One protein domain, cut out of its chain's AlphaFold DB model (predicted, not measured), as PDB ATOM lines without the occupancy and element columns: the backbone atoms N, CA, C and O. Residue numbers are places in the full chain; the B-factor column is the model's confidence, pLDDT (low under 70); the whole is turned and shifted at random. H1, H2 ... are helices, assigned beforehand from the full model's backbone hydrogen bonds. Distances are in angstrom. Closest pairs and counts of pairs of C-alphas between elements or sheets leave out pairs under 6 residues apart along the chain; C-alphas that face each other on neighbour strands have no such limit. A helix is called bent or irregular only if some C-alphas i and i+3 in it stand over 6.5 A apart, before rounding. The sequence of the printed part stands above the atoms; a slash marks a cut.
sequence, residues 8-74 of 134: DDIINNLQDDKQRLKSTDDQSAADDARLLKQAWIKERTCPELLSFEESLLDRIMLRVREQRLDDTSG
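What this domain is: This is residues 8 to 74 of the 134 residues of the protein "DNA replication complex GINS protein SLD5" of Trichomonascus ciferrii (UniProt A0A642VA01). What shape does the printed part make? One long helix, H1, makes the long axis, and after a loop at its far end the shorter H2 folds back, packs with its first turns on H1 and slants away like a branch. Residues 8 to 28 of H1 and 64 to 74, the latter mostly in H2, stick out free. What is it made of? The 67 printed residues hold two named helices, H1 then H2, and no named strand: the class is all helix. How large is it? It is extended, with a radius of gyration of the C-alphas of 17.2 A and spans of 60 by 25 by 16 A.

Where its parts are: Where does H1 run? H1 is residues 8 to 45, 55.6 A from C-alpha 8 at (-19.206, 178.695, -30.948) to C-alpha 45 at (31.900, 157.791, -24.187). Where is H2? H2 is residues 54 to 73, 30.7 A from first to last C-alpha, ending at C-alpha 73 at (0.751, 167.611, -49.045). It is neither bent nor irregular, but only just: C-alphas 70 and 73 are 6.3 A apart.

How they stand to each other: Where do the helices meet? H1 touches H2 with residues 29 to 36 alone, and H2 touches H1 with residues 56 to 60 alone. The closest C-alphas, those of Asp 32 and Ile 60, are 6.9 A apart. How are they turned? They run opposite ways at a steep tilt of 52 degrees. What do the backbones show? In H1 every O i to N i+4 pair is within hydrogen-bond range; in H2, 14 of 16 are.

The domain as a whole: Which C-alphas are farthest apart? Those of Asp 8 and Pro 47, at 60.3 A. Is the printed part continuous? It has no cut, and the link from H1 to H2, 8 residues, is short. Where is confidence low? The model's pLDDT is under 70 at residues 19 to 21, 23 and 68 to 74.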
ATOM      1  N   ASP A   8     -20.481 178.038 -31.226       75.88
ATOM      2  CA  ASP A   8     -19.206 178.695 -30.948       75.88
ATOM      3  C   ASP A   8     -18.523 178.184 -29.661       75.88
ATOM      4  O   ASP A   8     -17.303 178.005 -29.653       75.88
ATOM      5  N   ASP A   9     -19.272 177.835 -28.608       80.25
ATOM      6  CA  ASP A   9     -18.713 177.248 -27.376       80.25
ATOM      7  C   ASP A   9     -18.153 175.841 -27.627       80.25
ATOM      8  O   ASP A   9     -17.122 175.446 -27.074       80.25
ATOM      9  N   ILE A  10     -18.811 175.070 -28.497       76.69
ATOM     10  CA  ILE A  10     -18.351 173.733 -28.902       76.69
ATOM     11  C   ILE A  10     -17.081 173.841 -29.758       76.69
ATOM     12  O   ILE A  10     -16.142 173.064 -29.566       76.69
ATOM     13  N   ILE A  11     -17.024 174.808 -30.681       79.69
ATOM     14  CA  ILE A  11     -15.850 175.034 -31.535       79.69
ATOM     15  C   ILE A  11     -14.635 175.445 -30.698       79.69
ATOM     16  O   ILE A  11     -13.552 174.903 -30.922       79.69
ATOM     17  N   ASN A  12     -14.808 176.338 -29.721       79.62
ATOM     18  CA  ASN A  12     -13.710 176.796 -28.867       79.62
ATOM     19  C   ASN A  12     -13.134 175.657 -28.013       79.62
ATOM     20  O   ASN A  12     -11.925 175.438 -28.034       79.62
ATOM     21  N   ASN A  13     -13.982 174.843 -27.372       77.12
ATOM     22  CA  ASN A  13     -13.515 173.686 -26.597       77.12
ATOM     23  C   ASN A  13     -12.754 172.661 -27.466       77.12
ATOM     24  O   ASN A  13     -11.709 172.153 -27.066       77.12
ATOM     25  N   LEU A  14     -13.227 172.392 -28.691       75.69
ATOM     26  CA  LEU A  14     -12.549 171.480 -29.625       75.69
ATOM     27  C   LEU A  14     -11.213 172.035 -30.145       75.69
ATOM     28  O   LEU A  14     -10.293 171.260 -30.429       75.69
ATOM     29  N   GLN A  15     -11.106 173.354 -30.326       76.50
ATOM     30  CA  GLN A  15      -9.850 174.002 -30.702       76.50
ATOM     31  C   GLN A  15      -8.838 173.939 -29.558       76.50
ATOM     32  O   GLN A  15      -7.687 173.576 -29.806       76.50
ATOM     33  N   ASP A  16      -9.274 174.200 -28.327       73.06
ATOM     34  CA  ASP A  16      -8.431 174.113 -27.136       73.06
ATOM     35  C   ASP A  16      -7.927 172.683 -26.907       73.06
ATOM     36  O   ASP A  16      -6.729 172.483 -26.695       73.06
ATOM     37  N   ASP A  17      -8.787 171.669 -27.058       73.56
ATOM     38  CA  ASP A  17      -8.390 170.258 -26.968       73.56
ATOM     39  C   ASP A  17      -7.334 169.900 -28.021       73.56
ATOM     40  O   ASP A  17      -6.308 169.292 -27.698       73.56
ATOM     41  N   LYS A  18      -7.527 170.327 -29.277       70.19
ATOM     42  CA  LYS A  18      -6.547 170.118 -30.357       70.19
ATOM     43  C   LYS A  18      -5.224 170.831 -30.094       70.19
ATOM     44  O   LYS A  18      -4.167 170.258 -30.362       70.19
ATOM     45  N   GLN A  19      -5.255 172.061 -29.584       68.25
ATOM     46  CA  GLN A  19      -4.037 172.798 -29.240       68.25
ATOM     47  C   GLN A  19      -3.296 172.138 -28.076       68.25
ATOM     48  O   GLN A  19      -2.072 171.984 -28.125       68.25
ATOM     49  N   ARG A  20      -4.030 171.666 -27.066       67.75
ATOM     50  CA  ARG A  20      -3.471 170.954 -25.916       67.75
ATOM     51  C   ARG A  20      -2.826 169.634 -26.343       67.75
ATOM     52  O   ARG A  20      -1.674 169.404 -25.996       67.75
ATOM     53  N   LEU A  21      -3.500 168.846 -27.183       68.62
ATOM     54  CA  LEU A  21      -2.964 167.614 -27.781       68.62
ATOM     55  C   LEU A  21      -1.684 167.867 -28.596       68.62
ATOM     56  O   LEU A  21      -0.691 167.164 -28.413       68.62
ATOM     57  N   LYS A  22      -1.670 168.910 -29.435       72.94
ATOM     58  CA  LYS A  22      -0.491 169.275 -30.235       72.94
ATOM     59  C   LYS A  22       0.701 169.675 -29.360       72.94
ATOM     60  O   LYS A  22       1.800 169.172 -29.549       72.94
ATOM     61  N   SER A  23       0.467 170.508 -28.346       66.75
ATOM     62  CA  SER A  23       1.526 170.927 -27.418       66.75
ATOM     63  C   SER A  23       2.093 169.773 -26.578       66.75
ATOM     64  O   SER A  23       3.297 169.740 -26.324       66.75
ATOM     65  N   THR A  24       1.267 168.791 -26.187       72.25
ATOM     66  CA  THR A  24       1.772 167.579 -25.522       72.25
ATOM     67  C   THR A  24       2.618 166.707 -26.446       72.25
ATOM     68  O   THR A  24       3.608 166.127 -25.995       72.25
ATOM     69  N   ASP A  25       2.268 166.644 -27.731       74.62
ATOM     70  CA  ASP A  25       3.024 165.869 -28.709       74.62
ATOM     71  C   ASP A  25       4.391 166.511 -29.001       74.62
ATOM     72  O   ASP A  25       5.419 165.843 -28.878       74.62
ATOM     73  N   ASP A  26       4.423 167.828 -29.228       76.12
ATOM     74  CA  ASP A  26       5.655 168.602 -29.433       76.12
ATOM     75  C   ASP A  26       6.623 168.471 -28.242       76.12
ATOM     76  O   ASP A  26       7.831 168.281 -28.419       76.12
ATOM     77  N   GLN A  27       6.095 168.510 -27.014       78.50
ATOM     78  CA  GLN A  27       6.893 168.318 -25.803       78.50
ATOM     79  C   GLN A  27       7.490 166.905 -25.745       78.50
ATOM     80  O   GLN A  27       8.681 166.739 -25.479       78.50
ATOM     81  N   SER A  28       6.688 165.886 -26.055       82.31
ATOM     82  CA  SER A  28       7.153 164.498 -26.064       82.31
ATOM     83  C   SER A  28       8.194 164.227 -27.162       82.31
ATOM     84  O   SER A  28       9.138 163.471 -26.938       82.31
ATOM     85  N   ALA A  29       8.093 164.895 -28.316       84.38
ATOM     86  CA  ALA A  29       9.094 164.833 -29.380       84.38
ATOM     87  C   ALA A  29      10.420 165.495 -28.965       84.38
ATOM     88  O   ALA A  29      11.502 164.957 -29.230       84.38
ATOM     89  N   ALA A  30      10.355 166.639 -28.276       85.56
ATOM     90  CA  ALA A  30      11.536 167.306 -27.733       85.56
ATOM     91  C   ALA A  30      12.247 166.437 -26.678       85.56
ATOM     92  O   ALA A  30      13.481 166.345 -26.671       85.56
ATOM     93  N   ASP A  31      11.475 165.757 -25.828       91.75
ATOM     94  CA  ASP A  31      12.000 164.824 -24.834       91.75
ATOM     95  C   ASP A  31      12.642 163.586 -25.482       91.75
ATOM     96  O   ASP A  31      13.750 163.201 -25.097       91.75
ATOM     97  N   ASP A  32      12.029 163.025 -26.526       92.38
ATOM     98  CA  ASP A  32      12.582 161.903 -27.298       92.38
ATOM     99  C   ASP A  32      13.922 162.257 -27.950       92.38
ATOM    100  O   ASP A  32      14.905 161.518 -27.827       92.38
ATOM    101  N   ALA A  33      14.002 163.429 -28.582       90.44
ATOM    102  CA  ALA A  33      15.236 163.918 -29.185       90.44
ATOM    103  C   ALA A  33      16.342 164.124 -28.137       90.44
ATOM    104  O   ALA A  33      17.521 163.853 -28.401       90.44
ATOM    105  N   ARG A  34      15.982 164.591 -26.934       94.38
ATOM    106  CA  ARG A  34      16.922 164.734 -25.817       94.38
ATOM    107  C   ARG A  34      17.445 163.374 -25.358       94.38
ATOM    108  O   ARG A  34      18.656 163.236 -25.180       94.38
ATOM    109  N   LEU A  35      16.568 162.384 -25.193       95.06
ATOM    110  CA  LEU A  35      16.943 161.030 -24.779       95.06
ATOM    111  C   LEU A  35      17.835 160.344 -25.819       95.06
ATOM    112  O   LEU A  35      18.858 159.771 -25.446       95.06
ATOM    113  N   LEU A  36      17.530 160.486 -27.113       93.88
ATOM    114  CA  LEU A  36      18.348 159.920 -28.190       93.88
ATOM    115  C   LEU A  36      19.759 160.519 -28.204       93.88
ATOM    116  O   LEU A  36      20.746 159.788 -28.287       93.88
ATOM    117  N   LYS A  37      19.873 161.846 -28.059       94.00
ATOM    118  CA  LYS A  37      21.177 162.518 -27.941       94.00
ATOM    119  C   LYS A  37      21.956 162.016 -26.732       94.00
ATOM    120  O   LYS A  37      23.156 161.789 -26.840       94.00
ATOM    121  N   GLN A  38      21.293 161.835 -25.590       94.19
ATOM    122  CA  GLN A  38      21.939 161.309 -24.389       94.19
ATOM    123  C   GLN A  38      22.416 159.867 -24.582       94.19
ATOM    124  O   GLN A  38      23.557 159.579 -24.235       94.19
ATOM    125  N   ALA A  39      21.592 158.988 -25.157       92.00
ATOM    126  CA  ALA A  39      21.975 157.611 -25.468       92.00
ATOM    127  C   ALA A  39      23.180 157.568 -26.423       92.00
ATOM    128  O   ALA A  39      24.161 156.878 -26.157       92.00
ATOM    129  N   TRP A  40      23.167 158.397 -27.468       92.88
ATOM    130  CA  TRP A  40      24.272 158.505 -28.417       92.88
ATOM    131  C   TRP A  40      25.569 159.024 -27.783       92.88
ATOM    132  O   TRP A  40      26.644 158.486 -28.043       92.88
ATOM    133  N   ILE A  41      25.485 160.060 -26.942       95.31
ATOM    134  CA  ILE A  41      26.652 160.569 -26.209       95.31
ATOM    135  C   ILE A  41      27.216 159.468 -25.312       95.31
ATOM    136  O   ILE A  41      28.422 159.240 -25.343       95.31
ATOM    137  N   LYS A  42      26.358 158.768 -24.558       93.56
ATOM    138  CA  LYS A  42      26.773 157.678 -23.668       93.56
ATOM    139  C   LYS A  42      27.543 156.605 -24.435       93.56
ATOM    140  O   LYS A  42      28.666 156.305 -24.038       93.56
ATOM    141  N   GLU A  43      27.005 156.137 -25.560       93.62
ATOM    142  CA  GLU A  43      27.640 155.119 -26.407       93.62
ATOM    143  C   GLU A  43      29.019 155.564 -26.914       93.62
ATOM    144  O   GLU A  43      29.982 154.809 -26.902       93.62
ATOM    145  N   ARG A  44      29.161 156.841 -27.288       93.81
ATOM    146  CA  ARG A  44      30.451 157.392 -27.733       93.81
ATOM    147  C   ARG A  44      31.479 157.567 -26.616       93.81
ATOM    148  O   ARG A  44      32.653 157.777 -26.912       93.81
ATOM    149  N   THR A  45      31.042 157.564 -25.361       90.31
ATOM    150  CA  THR A  45      31.900 157.791 -24.187       90.31
ATOM    151  C   THR A  45      32.187 156.523 -23.391       90.31
ATOM    152  O   THR A  45      33.081 156.542 -22.546       90.31
ATOM    153  N   CYS A  46      31.464 155.434 -23.657       91.06
ATOM    154  CA  CYS A  46      31.632 154.156 -22.981       91.06
ATOM    155  C   CYS A  46      32.419 153.185 -23.880       91.06
ATOM    156  O   CYS A  46      32.084 153.048 -25.053       91.06
ATOM    157  N   PRO A  47      33.467 152.506 -23.379       91.06
ATOM    158  CA  PRO A  47      34.198 151.506 -24.163       91.06
ATOM    159  C   PRO A  47      33.433 150.181 -24.324       91.06
ATOM    160  O   PRO A  47      33.843 149.333 -25.114       91.06
ATOM    161  N   GLU A  48      32.352 149.986 -23.566       90.50
ATOM    162  CA  GLU A  48      31.471 148.819 -23.619       90.50
ATOM    163  C   GLU A  48      30.145 149.155 -24.309       90.50
ATOM    164  O   GLU A  48      29.643 150.273 -24.199       90.50
ATOM    165  N   LEU A  49      29.582 148.160 -24.999       92.31
ATOM    166  CA  LEU A  49      28.288 148.268 -25.667       92.31
ATOM    167  C   LEU A  49      27.171 148.375 -24.619       92.31
ATOM    168  O   LEU A  49      26.999 147.462 -23.804       92.31
ATOM    169  N   LEU A  50      26.411 149.469 -24.646       90.12
ATOM    170  CA  LEU A  50      25.310 149.694 -23.709       90.12
ATOM    171  C   LEU A  50      24.047 148.915 -24.107       90.12
ATOM    172  O   LEU A  50      23.912 148.397 -25.217       90.12
ATOM    173  N   SER A  51      23.094 148.826 -23.176       91.19
ATOM    174  CA  SER A  51      21.788 148.219 -23.442       91.19
ATOM    175  C   SER A  51      21.020 148.998 -24.508       91.19
ATOM    176  O   SER A  51      20.966 150.226 -24.485       91.19
ATOM    177  N   PHE A  52      20.406 148.262 -25.431       88.00
ATOM    178  CA  PHE A  52      19.661 148.847 -26.533       88.00
ATOM    179  C   PHE A  52      18.310 149.406 -26.065       88.00
ATOM    180  O   PHE A  52      17.513 148.710 -25.438       88.00
ATOM    181  N   GLU A  53      18.050 150.672 -26.388       88.88
ATOM    182  CA  GLU A  53      16.838 151.399 -25.991       88.88
ATOM    183  C   GLU A  53      15.705 151.192 -27.016       88.88
ATOM    184  O   GLU A  53      15.352 152.108 -27.766       88.88
ATOM    185  N   GLU A  54      15.134 149.980 -27.052       90.69
ATOM    186  CA  GLU A  54      14.101 149.570 -28.026       90.69
ATOM    187  C   GLU A  54      12.914 150.538 -28.064       90.69
ATOM    188  O   GLU A  54      12.579 151.090 -29.110       90.69
ATOM    189  N   SER A  55      12.316 150.825 -26.906       91.44
ATOM    190  CA  SER A  55      11.082 151.617 -26.835       91.44
ATOM    191  C   SER A  55      11.265 153.071 -27.274       91.44
ATOM    192  O   SER A  55      10.333 153.684 -27.800       91.44
ATOM    193  N   LEU A  56      12.450 153.646 -27.044       91.75
ATOM    194  CA  LEU A  56      12.775 154.996 -27.499       91.75
ATOM    195  C   LEU A  56      12.952 155.014 -29.016       91.75
ATOM    196  O   LEU A  56      12.402 155.890 -29.687       91.75
ATOM    197  N   LEU A  57      13.711 154.053 -29.551       92.62
ATOM    198  CA  LEU A  57      13.963 153.983 -30.982       92.62
ATOM    199  C   LEU A  57      12.672 153.710 -31.753       92.62
ATOM    200  O   LEU A  57      12.409 154.404 -32.730       92.62
ATOM    201  N   ASP A  58      11.840 152.781 -31.289       93.25
ATOM    202  CA  ASP A  58      10.553 152.472 -31.915       93.25
ATOM    203  C   ASP A  58       9.648 153.704 -31.978       93.25
ATOM    204  O   ASP A  58       9.083 154.003 -33.034       93.25
ATOM    205  N   ARG A  59       9.567 154.472 -30.882       91.50
ATOM    206  CA  ARG A  59       8.776 155.709 -30.825       91.50
ATOM    207  C   ARG A  59       9.292 156.762 -31.805       91.50
ATOM    208  O   ARG A  59       8.503 157.334 -32.553       91.50
ATOM    209  N   ILE A  60      10.605 156.991 -31.856       91.06
ATOM    210  CA  ILE A  60      11.207 157.952 -32.794       91.06
ATOM    211  C   ILE A  60      11.024 157.490 -34.245       91.06
ATOM    212  O   ILE A  60      10.647 158.284 -35.102       91.06
ATOM    213  N   MET A  61      11.241 156.206 -34.527       90.56
ATOM    214  CA  MET A  61      11.089 155.630 -35.864       90.56
ATOM    215  C   MET A  61       9.636 155.637 -36.345       90.56
ATOM    216  O   MET A  61       9.397 155.674 -37.555       90.56
ATOM    217  N   LEU A  62       8.665 155.569 -35.434       89.00
ATOM    218  CA  LEU A  62       7.253 155.769 -35.750       89.00
ATOM    219  C   LEU A  62       6.981 157.237 -36.104       89.00
ATOM    220  O   LEU A  62       6.510 157.496 -37.207       89.00
ATOM    221  N   ARG A  63       7.389 158.190 -35.254       85.94
ATOM    222  CA  ARG A  63       7.209 159.632 -35.516       85.94
ATOM    223  C   ARG A  63       7.849 160.082 -36.830       85.94
ATOM    224  O   ARG A  63       7.244 160.820 -37.596       85.94
ATOM    225  N   VAL A  64       9.069 159.625 -37.123       86.50
ATOM    226  CA  VAL A  64       9.753 159.946 -38.391       86.50
ATOM    227  C   VAL A  64       8.976 159.391 -39.587       86.50
ATOM    228  O   VAL A  64       8.911 160.031 -40.634       86.50
ATOM    229  N   ARG A  65       8.370 158.204 -39.455       83.06
ATOM    230  CA  ARG A  65       7.503 157.651 -40.504       83.06
ATOM    231  C   ARG A  65       6.238 158.486 -40.694       83.06
ATOM    232  O   ARG A  65       5.850 158.684 -41.838       83.06
ATOM    233  N   GLU A  66       5.642 158.991 -39.620       80.50
ATOM    234  CA  GLU A  66       4.465 159.871 -39.676       80.50
ATOM    235  C   GLU A  66       4.792 161.220 -40.330       80.50
ATOM    236  O   GLU A  66       4.084 161.631 -41.244       80.50
ATOM    237  N   GLN A  67       5.936 161.830 -40.001       74.19
ATOM    238  CA  GLN A  67       6.406 163.058 -40.660       74.19
ATOM    239  C   GLN A  67       6.552 162.892 -42.182       74.19
ATOM    240  O   GLN A  67       6.225 163.798 -42.942       74.19
ATOM    241  N   ARG A  68       6.991 161.713 -42.649       61.16
ATOM    242  CA  ARG A  68       7.078 161.411 -44.090       61.16
ATOM    243  C   ARG A  68       5.717 161.252 -44.764       61.16
ATOM    244  O   ARG A  68       5.636 161.391 -45.980       61.16
ATOM    245  N   LEU A  69       4.672 160.898 -44.018       58.50
ATOM    246  CA  LEU A  69       3.314 160.796 -44.555       58.50
ATOM    247  C   LEU A  69       2.672 162.184 -44.686       58.50
ATOM    248  O   LEU A  69       1.943 162.417 -45.653       58.50
ATOM    249  N   ASP A  70       3.006 163.117 -43.792       52.28
ATOM    250  CA  ASP A  70       2.556 164.515 -43.860       52.28
ATOM    251  C   ASP A  70       3.127 165.269 -45.080       52.28
ATOM    252  O   ASP A  70       2.450 166.131 -45.654       52.28
ATOM    253  N   ASP A  71       4.308 164.868 -45.567       51.91
ATOM    254  CA  ASP A  71       4.900 165.363 -46.822       51.91
ATOM    255  C   ASP A  71       4.058 165.032 -48.071       51.91
ATOM    256  O   ASP A  71       4.289 165.591 -49.141       51.91
ATOM    257  N   THR A  72       3.004 164.211 -47.976       49.53
ATOM    258  CA  THR A  72       2.092 163.972 -49.116       49.53
ATOM    259  C   THR A  72       1.266 165.222 -49.489       49.53
ATOM    260  O   THR A  72       0.626 165.248 -50.539       49.53
ATOM    261  N   SER A  73       1.310 166.293 -48.683       49.47
ATOM    262  CA  SER A  73       0.751 167.611 -49.045       49.47
ATOM    263  C   SER A  73       1.748 168.555 -49.739       49.47
ATOM    264  O   SER A  73       1.355 169.640 -50.168       49.47
ATOM    265  N   GLY A  74       3.017 168.166 -49.890       51.47
ATOM    266  CA  GLY A  74       4.038 168.945 -50.592       51.47
ATOM    267  C   GLY A  74       4.813 168.043 -51.538       51.47
ATOM    268  O   GLY A  74       5.623 167.255 -51.083       51.47
TER     269      GLY A  74